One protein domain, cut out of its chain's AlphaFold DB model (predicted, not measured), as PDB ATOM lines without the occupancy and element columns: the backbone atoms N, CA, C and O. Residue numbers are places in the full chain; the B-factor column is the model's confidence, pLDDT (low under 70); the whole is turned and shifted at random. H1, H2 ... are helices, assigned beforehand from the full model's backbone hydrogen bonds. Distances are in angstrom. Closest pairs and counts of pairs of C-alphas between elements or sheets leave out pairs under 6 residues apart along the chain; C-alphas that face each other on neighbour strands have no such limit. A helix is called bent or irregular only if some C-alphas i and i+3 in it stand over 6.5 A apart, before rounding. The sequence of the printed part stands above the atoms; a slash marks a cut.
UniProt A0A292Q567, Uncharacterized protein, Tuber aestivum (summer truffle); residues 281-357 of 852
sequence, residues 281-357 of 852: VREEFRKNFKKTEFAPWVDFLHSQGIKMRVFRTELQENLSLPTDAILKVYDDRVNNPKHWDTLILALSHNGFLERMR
ATOM      1  N   VAL A 281     -40.163  34.409 -13.402       58.66
ATOM      2  CA  VAL A 281     -40.625  33.897 -14.717       58.66
ATOM      3  C   VAL A 281     -40.853  35.033 -15.735       58.66
ATOM      4  O   VAL A 281     -40.667  34.876 -16.938       58.66
ATOM      5  N   ARG A 282     -41.204  36.237 -15.259       54.28
ATOM      6  CA  ARG A 282     -41.357  37.457 -16.067       54.28
ATOM      7  C   ARG A 282     -40.030  38.056 -16.556       54.28
ATOM      8  O   ARG A 282     -40.004  38.686 -17.612       54.28
ATOM      9  N   GLU A 283     -38.956  37.928 -15.789       58.44
ATOM     10  CA  GLU A 283     -37.599  38.361 -16.141       58.44
ATOM     11  C   GLU A 283     -36.884  37.326 -17.011       58.44
ATOM     12  O   GLU A 283     -36.199  37.716 -17.954       58.44
ATOM     13  N   GLU A 284     -37.115  36.037 -16.768       56.31
ATOM     14  CA  GLU A 284     -36.694  34.938 -17.647       56.31
ATOM     15  C   GLU A 284     -37.359  35.063 -19.015       56.31
ATOM     16  O   GLU A 284     -36.666  35.174 -20.025       56.31
ATOM     17  N   PHE A 285     -38.692  35.199 -19.047       54.47
ATOM     18  CA  PHE A 285     -39.433  35.492 -20.271       54.47
ATOM     19  C   PHE A 285     -38.877  36.739 -20.966       54.47
ATOM     20  O   PHE A 285     -38.637  36.703 -22.162       54.47
ATOM     21  N   ARG A 286     -38.587  37.831 -20.242       59.38
ATOM     22  CA  ARG A 286     -37.988  39.042 -20.838       59.38
ATOM     23  C   ARG A 286     -36.590  38.822 -21.419       59.38
ATOM     24  O   ARG A 286     -36.302  39.397 -22.466       59.38
ATOM     25  N   LYS A 287     -35.726  38.030 -20.776       58.50
ATOM     26  CA  LYS A 287     -34.395  37.700 -21.314       58.50
ATOM     27  C   LYS A 287     -34.501  36.792 -22.538       58.50
ATOM     28  O   LYS A 287     -33.846  37.063 -23.536       58.50
ATOM     29  N   ASN A 288     -35.374  35.789 -22.496       54.22
ATOM     30  CA  ASN A 288     -35.589  34.859 -23.605       54.22
ATOM     31  C   ASN A 288     -36.339  35.517 -24.778       54.22
ATOM     32  O   ASN A 288     -36.099  35.170 -25.927       54.22
ATOM     33  N   PHE A 289     -37.180  36.524 -24.519       56.66
ATOM     34  CA  PHE A 289     -37.828  37.326 -25.559       56.66
ATOM     35  C   PHE A 289     -36.830  38.246 -26.274       56.66
ATOM     36  O   PHE A 289     -36.833  38.324 -27.498       56.66
ATOM     37  N   LYS A 290     -35.912  38.878 -25.524       56.81
ATOM     38  CA  LYS A 290     -34.793  39.660 -26.085       56.81
ATOM     39  C   LYS A 290     -33.746  38.825 -26.835       56.81
ATOM     40  O   LYS A 290     -32.890  39.406 -27.489       56.81
ATOM     41  N   LYS A 291     -33.798  37.494 -26.726       54.22
ATOM     42  CA  LYS A 291     -32.946  36.545 -27.460       54.22
ATOM     43  C   LYS A 291     -33.595  35.989 -28.737       54.22
ATOM     44  O   LYS A 291     -32.984  35.145 -29.376       54.22
ATOM     45  N   THR A 292     -34.813  36.404 -29.093       61.62
ATOM     46  CA  THR A 292     -35.531  35.864 -30.264       61.62
ATOM     47  C   THR A 292     -35.791  36.897 -31.348       61.62
ATOM     48  O   THR A 292     -36.079  38.054 -31.044       61.62
ATOM     49  N   GLU A 293     -35.788  36.414 -32.593       69.00
ATOM     50  CA  GLU A 293     -36.060  37.111 -33.868       69.00
ATOM     51  C   GLU A 293     -37.295  38.025 -33.854       69.00
ATOM     52  O   GLU A 293     -37.376  38.987 -34.603       69.00
ATOM     53  N   PHE A 294     -38.241  37.759 -32.956       80.19
ATOM     54  CA  PHE A 294     -39.485  38.502 -32.771       80.19
ATOM     55  C   PHE A 294     -39.353  39.849 -32.037       80.19
ATOM     56  O   PHE A 294     -40.331  40.597 -31.956       80.19
ATOM     57  N   ALA A 295     -38.191  40.175 -31.459       79.19
ATOM     58  CA  ALA A 295     -38.014  41.429 -30.720       79.19
ATOM     59  C   ALA A 295     -38.168  42.697 -31.599       79.19
ATOM     60  O   ALA A 295     -38.949  43.566 -31.203       79.19
ATOM     61  N   PRO A 296     -37.553  42.804 -32.799       84.94
ATOM     62  CA  PRO A 296     -37.755  43.936 -33.707       84.94
ATOM     63  C   PRO A 296     -39.217  44.125 -34.124       84.94
ATOM     64  O   PRO A 296     -39.686  45.257 -34.193       84.94
ATOM     65  N   TRP A 297     -39.965  43.036 -34.341       88.44
ATOM     66  CA  TRP A 297     -41.390  43.105 -34.688       88.44
ATOM     67  C   TRP A 297     -42.229  43.688 -33.545       88.44
ATOM     68  O   TRP A 297     -43.103  44.516 -33.785       88.44
ATOM     69  N   VAL A 298     -41.944  43.325 -32.289       85.50
ATOM     70  CA  VAL A 298     -42.622  43.926 -31.126       85.50
ATOM     71  C   VAL A 298     -42.280  45.405 -30.966       85.50
ATOM     72  O   VAL A 298     -43.170  46.196 -30.656       85.50
ATOM     73  N   ASP A 299     -41.023  45.797 -31.173       86.50
ATOM     74  CA  ASP A 299     -40.620  47.200 -31.048       86.50
ATOM     75  C   ASP A 299     -41.165  48.062 -32.210       86.50
ATOM     76  O   ASP A 299     -41.580  49.198 -31.976       86.50
ATOM     77  N   PHE A 300     -41.300  47.500 -33.419       90.75
ATOM     78  CA  PHE A 300     -42.020  48.113 -34.543       90.75
ATOM     79  C   PHE A 300     -43.529  48.251 -34.273       90.75
ATOM     80  O   PHE A 300     -44.083  49.340 -34.397       90.75
ATOM     81  N   LEU A 301     -44.212  47.186 -33.840       89.88
ATOM     82  CA  LEU A 301     -45.643  47.259 -33.520       89.88
ATOM     83  C   LEU A 301     -45.909  48.288 -32.408       89.88
ATOM     84  O   LEU A 301     -46.853  49.072 -32.502       89.88
ATOM     85  N   HIS A 302     -45.027  48.381 -31.405       88.94
ATOM     86  CA  HIS A 302     -45.099  49.432 -30.393       88.94
ATOM     87  C   HIS A 302     -44.849  50.849 -30.937       88.94
ATOM     88  O   HIS A 302     -45.475  51.780 -30.419       88.94
ATOM     89  N   SER A 303     -43.984  51.046 -31.942       88.94
ATOM     90  CA  SER A 303     -43.761  52.371 -32.547       88.94
ATOM     91  C   SER A 303     -44.963  52.840 -33.374       88.94
ATOM     92  O   SER A 303     -45.301  54.021 -33.330       88.94
ATOM     93  N   GLN A 304     -45.701  51.909 -33.994       89.38
ATOM     94  CA  GLN A 304     -47.018  52.167 -34.601       89.38
ATOM     95  C   GLN A 304     -48.175  52.185 -33.577       89.38
ATOM     96  O   GLN A 304     -49.346  52.224 -33.943       89.38
ATOM     97  N   GLY A 305     -47.874  52.151 -32.273       87.00
ATOM     98  CA  GLY A 305     -48.853  52.241 -31.184       87.00
ATOM     99  C   GLY A 305     -49.578  50.936 -30.825       87.00
ATOM    100  O   GLY A 305     -50.218  50.881 -29.767       87.00
ATOM    101  N   ILE A 306     -49.431  49.878 -31.630       87.94
ATOM    102  CA  ILE A 306     -50.046  48.556 -31.446       87.94
ATOM    103  C   ILE A 306     -49.426  47.865 -30.224       87.94
ATOM    104  O   ILE A 306     -48.363  47.245 -30.259       87.94
ATOM    105  N   LYS A 307     -50.119  47.955 -29.088       87.75
ATOM    106  CA  LYS A 307     -49.739  47.260 -27.852       87.75
ATOM    107  C   LYS A 307     -50.368  45.877 -27.864       87.75
ATOM    108  O   LYS A 307     -51.564  45.759 -27.630       87.75
ATOM    109  N   MET A 308     -49.564  44.828 -28.023       84.25
ATOM    110  CA  MET A 308     -50.044  43.440 -28.179       84.25
ATOM    111  C   MET A 308     -51.024  42.951 -27.097       84.25
ATOM    112  O   MET A 308     -51.854  42.092 -27.363       84.25
ATOM    113  N   ARG A 309     -50.981  43.508 -25.877       82.25
ATOM    114  CA  ARG A 309     -51.984  43.220 -24.830       82.25
ATOM    115  C   ARG A 309     -53.363  43.810 -25.121       82.25
ATOM    116  O   ARG A 309     -54.350  43.173 -24.786       82.25
ATOM    117  N   VAL A 310     -53.390  45.020 -25.676       86.12
ATOM    118  CA  VAL A 310     -54.593  45.792 -26.008       86.12
ATOM    119  C   VAL A 310     -55.218  45.218 -27.277       86.12
ATOM    120  O   VAL A 310     -56.369  44.802 -27.233       86.12
ATOM    121  N   PHE A 311     -54.404  45.015 -28.319       86.88
ATOM    122  CA  PHE A 311     -54.805  44.308 -29.539       86.88
ATOM    123  C   PHE A 311     -55.392  42.920 -29.236       86.88
ATOM    124  O   PHE A 311     -56.451  42.573 -29.745       86.88
ATOM    125  N   ARG A 312     -54.768  42.139 -28.337       85.25
ATOM    126  CA  ARG A 312     -55.324  40.848 -27.908       85.25
ATOM    127  C   ARG A 312     -56.719  40.992 -27.283       85.25
ATOM    128  O   ARG A 312     -57.592  40.198 -27.618       85.25
ATOM    129  N   THR A 313     -56.929  41.931 -26.356       82.81
ATOM    130  CA  THR A 313     -58.256  42.127 -25.739       82.81
ATOM    131  C   THR A 313     -59.280  42.611 -26.761       82.81
ATOM    132  O   THR A 313     -60.362  42.050 -26.836       82.81
ATOM    133  N   GLU A 314     -58.915  43.557 -27.626       84.94
ATOM    134  CA  GLU A 314     -59.779  44.079 -28.693       84.94
ATOM    135  C   GLU A 314     -60.198  42.981 -29.684       84.94
ATOM    136  O   GLU A 314     -61.381  42.850 -29.991       84.94
ATOM    137  N   LEU A 315     -59.274  42.111 -30.096       85.25
ATOM    138  CA  LEU A 315     -59.567  40.978 -30.977       85.25
ATOM    139  C   LEU A 315     -60.413  39.883 -30.293       85.25
ATOM    140  O   LEU A 315     -61.219  39.235 -30.954       85.25
ATOM    141  N   GLN A 316     -60.251  39.655 -28.983       81.12
ATOM    142  CA  GLN A 316     -60.932  38.563 -28.255       81.12
ATOM    143  C   GLN A 316     -62.286  38.958 -27.637       81.12
ATOM    144  O   GLN A 316     -63.130  38.080 -27.410       81.12
ATOM    145  N   GLU A 317     -62.490  40.252 -27.376       80.12
ATOM    146  CA  GLU A 317     -63.693  40.829 -26.758       80.12
ATOM    147  C   GLU A 317     -64.552  41.578 -27.795       80.12
ATOM    148  O   GLU A 317     -65.744  41.290 -27.907       80.12
ATOM    149  N   ASN A 318     -63.946  42.452 -28.611       80.38
ATOM    150  CA  ASN A 318     -64.645  43.327 -29.570       80.38
ATOM    151  C   ASN A 318     -64.584  42.842 -31.033       80.38
ATOM    152  O   ASN A 318     -65.226  43.443 -31.893       80.38
ATOM    153  N   LEU A 319     -63.810  41.788 -31.326       84.50
ATOM    154  CA  LEU A 319     -63.528  41.284 -32.682       84.50
ATOM    155  C   LEU A 319     -62.856  42.319 -33.616       84.50
ATOM    156  O   LEU A 319     -62.948  42.213 -34.836       84.50
ATOM    157  N   SER A 320     -62.191  43.337 -33.061       85.44
ATOM    158  CA  SER A 320     -61.722  44.510 -33.811       85.44
ATOM    159  C   SER A 320     -60.213  44.517 -34.078       85.44
ATOM    160  O   SER A 320     -59.413  44.263 -33.176       85.44
ATOM    161  N   LEU A 321     -59.828  44.906 -35.297       89.25
ATOM    162  CA  LEU A 321     -58.442  45.160 -35.706       89.25
ATOM    163  C   LEU A 321     -57.986  46.598 -35.352       89.25
ATOM    164  O   LEU A 321     -58.829  47.500 -35.279       89.25
ATOM    165  N   PRO A 322     -56.669  46.850 -35.164       90.31
ATOM    166  CA  PRO A 322     -56.113  48.158 -34.788       90.31
ATOM    167  C   PRO A 322     -56.161  49.162 -35.956       90.31
ATOM    168  O   PRO A 322     -55.155  49.479 -36.591       90.31
ATOM    169  N   THR A 323     -57.370  49.656 -36.222       91.06
ATOM    170  CA  THR A 323     -57.785  50.384 -37.432       91.06
ATOM    171  C   THR A 323     -56.879  51.569 -37.774       91.06
ATOM    172  O   THR A 323     -56.339  51.613 -38.874       91.06
ATOM    173  N   ASP A 324     -56.648  52.496 -36.837       90.25
ATOM    174  CA  ASP A 324     -55.824  53.687 -37.098       90.25
ATOM    175  C   ASP A 324     -54.369  53.351 -37.450       90.25
ATOM    176  O   ASP A 324     -53.765  54.028 -38.278       90.25
ATOM    177  N   ALA A 325     -53.806  52.300 -36.847       90.38
ATOM    178  CA  ALA A 325     -52.430  51.885 -37.108       90.38
ATOM    179  C   ALA A 325     -52.299  51.164 -38.457       90.38
ATOM    180  O   ALA A 325     -51.335  51.404 -39.180       90.38
ATOM    181  N   ILE A 326     -53.279  50.325 -38.817       91.94
ATOM    182  CA  ILE A 326     -53.333  49.659 -40.126       91.94
ATOM    183  C   ILE A 326     -53.474  50.697 -41.240       91.94
ATOM    184  O   ILE A 326     -52.652  50.696 -42.153       91.94
ATOM    185  N   LEU A 327     -54.455  51.606 -41.144       91.19
ATOM    186  CA  LEU A 327     -54.662  52.645 -42.158       91.19
ATOM    187  C   LEU A 327     -53.433  53.537 -42.291       91.19
ATOM    188  O   LEU A 327     -52.922  53.679 -43.390       91.19
ATOM    189  N   LYS A 328     -52.877  54.046 -41.183       90.75
ATOM    190  CA  LYS A 328     -51.692  54.909 -41.247       90.75
ATOM    191  C   LYS A 328     -50.508  54.224 -41.945       90.75
ATOM    192  O   LYS A 328     -49.892  54.826 -42.816       90.75
ATOM    193  N   VAL A 329     -50.181  52.978 -41.585       90.56
ATOM    194  CA  VAL A 329     -49.052  52.257 -42.207       90.56
ATOM    195  C   VAL A 329     -49.358  51.884 -43.664       90.56
ATOM    196  O   VAL A 329     -48.441  51.836 -44.482       90.56
ATOM    197  N   TYR A 330     -50.631  51.667 -44.010       89.44
ATOM    198  CA  TYR A 330     -51.057  51.504 -45.396       89.44
ATOM    199  C   TYR A 330     -50.935  52.811 -46.187       89.44
ATOM    200  O   TYR A 330     -50.407  52.794 -47.289       89.44
ATOM    201  N   ASP A 331     -51.353  53.954 -45.660       88.00
ATOM    202  CA  ASP A 331     -51.259  55.246 -46.349       88.00
ATOM    203  C   ASP A 331     -49.788  55.677 -46.514       88.00
ATOM    204  O   ASP A 331     -49.371  56.085 -47.600       88.00
ATOM    205  N   ASP A 332     -48.953  55.430 -45.497       87.19
ATOM    206  CA  ASP A 332     -47.495  55.606 -45.544       87.19
ATOM    207  C   ASP A 332     -46.777  54.638 -46.524       87.19
ATOM    208  O   ASP A 332     -45.579  54.824 -46.776       87.19
ATOM    209  N   ARG A 333     -47.451  53.622 -47.106       85.19
ATOM    210  CA  ARG A 333     -46.821  52.533 -47.901       85.19
ATOM    211  C   ARG A 333     -46.002  53.005 -49.099       85.19
ATOM    212  O   ARG A 333     -45.042  52.340 -49.467       85.19
ATOM    213  N   VAL A 334     -46.373  54.133 -49.709       84.00
ATOM    214  CA  VAL A 334     -45.661  54.696 -50.873       84.00
ATOM    215  C   VAL A 334     -44.284  55.225 -50.460       84.00
ATOM    216  O   VAL A 334     -43.313  55.072 -51.193       84.00
ATOM    217  N   ASN A 335     -44.191  55.787 -49.252       85.25
ATOM    218  CA  ASN A 335     -42.961  56.346 -48.698       85.25
ATOM    219  C   ASN A 335     -42.138  55.293 -47.934       85.25
ATOM    220  O   ASN A 335     -40.913  55.363 -47.899       85.25
ATOM    221  N   ASN A 336     -42.806  54.323 -47.298       86.88
ATOM    222  CA  ASN A 336     -42.191  53.323 -46.425       86.88
ATOM    223  C   ASN A 336     -42.781  51.911 -46.649       86.88
ATOM    224  O   ASN A 336     -43.366  51.349 -45.718       86.88
ATOM    225  N   PRO A 337     -42.611  51.285 -47.832       86.00
ATOM    226  CA  PRO A 337     -43.219  49.979 -48.135       86.00
ATOM    227  C   PRO A 337     -42.827  48.898 -47.117       86.00
ATOM    228  O   PRO A 337     -43.683  48.185 -46.601       86.00
ATOM    229  N   LYS A 338     -41.561  48.906 -46.676       89.25
ATOM    230  CA  LYS A 338     -41.028  48.000 -45.642       89.25
ATOM    231  C   LYS A 338     -41.810  48.023 -44.322       89.25
ATOM    232  O   LYS A 338     -41.781  47.032 -43.596       89.25
ATOM    233  N   HIS A 339     -42.478  49.127 -43.969       90.75
ATOM    234  CA  HIS A 339     -43.326  49.179 -42.773       90.75
ATOM    235  C   HIS A 339     -44.633  48.404 -42.968       90.75
ATOM    236  O   HIS A 339     -45.073  47.741 -42.031       90.75
ATOM    237  N   TRP A 340     -45.222  48.444 -44.166       92.12
ATOM    238  CA  TRP A 340     -46.379  47.619 -44.505       92.12
ATOM    239  C   TRP A 340     -46.005  46.135 -44.484       92.12
ATOM    240  O   TRP A 340     -46.625  45.359 -43.760       92.12
ATOM    241  N   ASP A 341     -44.910  45.767 -45.155       89.81
ATOM    242  CA  ASP A 341     -44.411  44.388 -45.190       89.81
ATOM    243  C   ASP A 341     -44.113  43.857 -43.776       89.81
ATOM    244  O   ASP A 341     -44.528  42.757 -43.413       89.81
ATOM    245  N   THR A 342     -43.461  44.668 -42.930       90.62
ATOM    246  CA  THR A 342     -43.170  44.312 -41.528       90.62
ATOM    247  C   THR A 342     -44.445  44.174 -40.692       90.62
ATOM    248  O   THR A 342     -44.510  43.289 -39.841       90.62
ATOM    249  N   LEU A 343     -45.468  45.009 -40.918       92.44
ATOM    250  CA  LEU A 343     -46.754  44.908 -40.219       92.44
ATOM    251  C   LEU A 343     -47.496  43.621 -40.595       92.44
ATOM    252  O   LEU A 343     -48.010  42.943 -39.705       92.44
ATOM    253  N   ILE A 344     -47.521  43.272 -41.884       93.00
ATOM    254  CA  ILE A 344     -48.149  42.041 -42.368       93.00
ATOM    255  C   ILE A 344     -47.395  40.819 -41.849       93.00
ATOM    256  O   ILE A 344     -48.011  39.999 -41.178       93.00
ATOM    257  N   LEU A 345     -46.073  40.733 -42.036       88.94
ATOM    258  CA  LEU A 345     -45.260  39.616 -41.531       88.94
ATOM    259  C   LEU A 345     -45.412  39.428 -40.013       88.94
ATOM    260  O   LEU A 345     -45.642  38.314 -39.541       88.94
ATOM    261  N   ALA A 346     -45.351  40.513 -39.235       87.31
ATOM    262  CA  ALA A 346     -45.485  40.438 -37.784       87.31
ATOM    263  C   ALA A 346     -46.886  40.001 -37.321       87.31
ATOM    264  O   ALA A 346     -47.010  39.428 -36.242       87.31
ATOM    265  N   LEU A 347     -47.942  40.267 -38.095       87.56
ATOM    266  CA  LEU A 347     -49.318  39.927 -37.724       87.56
ATOM    267  C   LEU A 347     -49.892  38.717 -38.487       87.56
ATOM    268  O   LEU A 347     -50.979  38.270 -38.126       87.56
ATOM    269  N   SER A 348     -49.167  38.150 -39.462       87.50
ATOM    270  CA  SER A 348     -49.514  36.896 -40.150       87.50
ATOM    271  C   SER A 348     -48.653  35.690 -39.754       87.50
ATOM    272  O   SER A 348     -49.031  34.555 -40.037       87.50
ATOM    273  N   HIS A 349     -47.521  35.884 -39.069       86.81
ATOM    274  CA  HIS A 349     -46.638  34.785 -38.675       86.81
ATOM    275  C   HIS A 349     -47.169  33.996 -37.457       86.81
ATOM    276  O   HIS A 349     -47.061  34.443 -36.310       86.81
ATOM    277  N   ASN A 350     -47.679  32.778 -37.688       82.62
ATOM    278  CA  ASN A 350     -48.316  31.919 -36.672       82.62
ATOM    279  C   ASN A 350     -47.500  31.795 -35.366       82.62
ATOM    280  O   ASN A 350     -47.992  32.149 -34.292       82.62
ATOM    281  N   GLY A 351     -46.215  31.423 -35.443       81.44
ATOM    282  CA  GLY A 351     -45.349  31.270 -34.262       81.44
ATOM    283  C   GLY A 351     -45.073  32.569 -33.480       81.44
ATOM    284  O   GLY A 351     -44.636  32.526 -32.328       81.44
ATOM    285  N   PHE A 352     -45.353  33.742 -34.064       83.94
ATOM    286  CA  PHE A 352     -45.318  35.021 -33.347       83.94
ATOM    287  C   PHE A 352     -46.629  35.267 -32.599       83.94
ATOM    288  O   PHE A 352     -46.604  35.620 -31.415       83.94
ATOM    289  N   LEU A 353     -47.764  35.042 -33.268       83.56
ATOM    290  CA  LEU A 353     -49.098  35.160 -32.679       83.56
ATOM    291  C   LEU A 353     -49.228  34.241 -31.454       83.56
ATOM    292  O   LEU A 353     -49.561  34.721 -30.366       83.56
ATOM    293  N   GLU A 354     -48.823  32.973 -31.575       81.62
ATOM    294  CA  GLU A 354     -48.753  32.004 -30.472       81.62
ATOM    295  C   GLU A 354     -47.893  32.495 -29.299       81.62
ATOM    296  O   GLU A 354     -48.342  32.527 -28.148       81.62
ATOM    297  N   ARG A 355     -46.660  32.943 -29.579       81.38
ATOM    298  CA  ARG A 355     -45.709  33.428 -28.562       81.38
ATOM    299  C   ARG A 355     -46.219  34.674 -27.837       81.38
ATOM    300  O   ARG A 355     -46.016  34.811 -26.628       81.38
ATOM    301  N   MET A 356     -46.914  35.559 -28.551       78.31
ATOM    302  CA  MET A 356     -47.607  36.722 -27.986       78.31
ATOM    303  C   MET A 356     -48.974  36.374 -27.378       78.31
ATOM    304  O   MET A 356     -49.591  37.216 -26.716       78.31
ATOM    305  N   ARG A 357     -49.416  35.120 -27.526       81.06
ATOM    306  CA  ARG A 357     -50.717  34.582 -27.116       81.06
ATOM    307  C   ARG A 357     -51.885  35.387 -27.689       81.06
ATOM    308  O   ARG A 357     -52.886  35.594 -26.997       81.06
TER     309      ARG A 357
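Overview. This is residues 281 to 357 of the 852 residues of an uncharacterized protein of Tuber aestivum (summer truffle) (UniProt A0A292Q567). A short helical hairpin, H4 and H5, with H2 packed crosswise on residues 342 to 346 of H5, makes the core of a loosely joined set of six helices with few contacts between them. H3 reaches away on one side of this core, H6 folds back toward the first residue of H3, and at the opposite end of the longest axis from H4 residues 281 to 288 of H1 stick out free. The printed part has 77 residues with six named helices, H1 to H6 in order along the chain, and no named strand; the class is all helix. The whole is compact, with a radius of gyration of the C-alphas of 13.1 A, and it spans 41 by 29 by 20 A.

Along the chain. H4 and H5 are the longest helices, with 12 residues each. H4, residues 323 to 334, is 18.6 A long, from C-alpha 323 at (-57.785, 50.384, -37.432); it is irregular, with C-alphas 331 and 334 7.2 A apart. H5, residues 337 to 348, is 16.6 A long. H2 is residues 295 to 303, 12.5 A, and H3 is residues 308 to 318, 14.7 A. H1, residues 281 to 289, is 11.7 A and begins at C-alpha 281 at (-40.625, 33.897, -14.717). H6, residues 350 to 356, is 10.0 A and ends at C-alpha 356 at (-47.607, 36.722, -27.986).

Arrangement. H4 and H5 form a helical hairpin: residues 329 to 333 of H4 touch residues 339 to 343 of H5, opposite ways at a steep tilt of 39 degrees, the closest C-alphas being those of Val 329 and Trp 340, 5.8 A apart. H5 touches H2 with residues 342 to 346 alone, opposite ways at a steep tilt of 68 degrees, only just short of about perpendicular; the closest C-alphas are those of Trp 297 and Ala 346, 5.8 A apart. H6 is close to H5 but not clearly touching, with the C-alphas of Leu 347 and Leu 353 6.9 A apart. H3 touches no helix but is near H6, with the C-alphas of Met 308 and Met 356 7.1 A apart and the lines about perpendicular at 77 degrees. H1 is close to H2 but not clearly touching: their closest C-alphas, those of Phe 289 and Ala 295, are 6.6 A apart. H3 and H4 are apart. Every O i to N i+4 pair is within hydrogen-bond range in H1, H2, H3, H5 and H6; in H4 it is 7 of 8.

Size, cuts and confidence. The C-alphas farthest apart, those of Val 281 and Val 334, are 42.0 A from each other. The printed part has no cut, and its five links between helices are tight. The mean pLDDT of the printed part is 81.8, with residues 281 to 293 under 70.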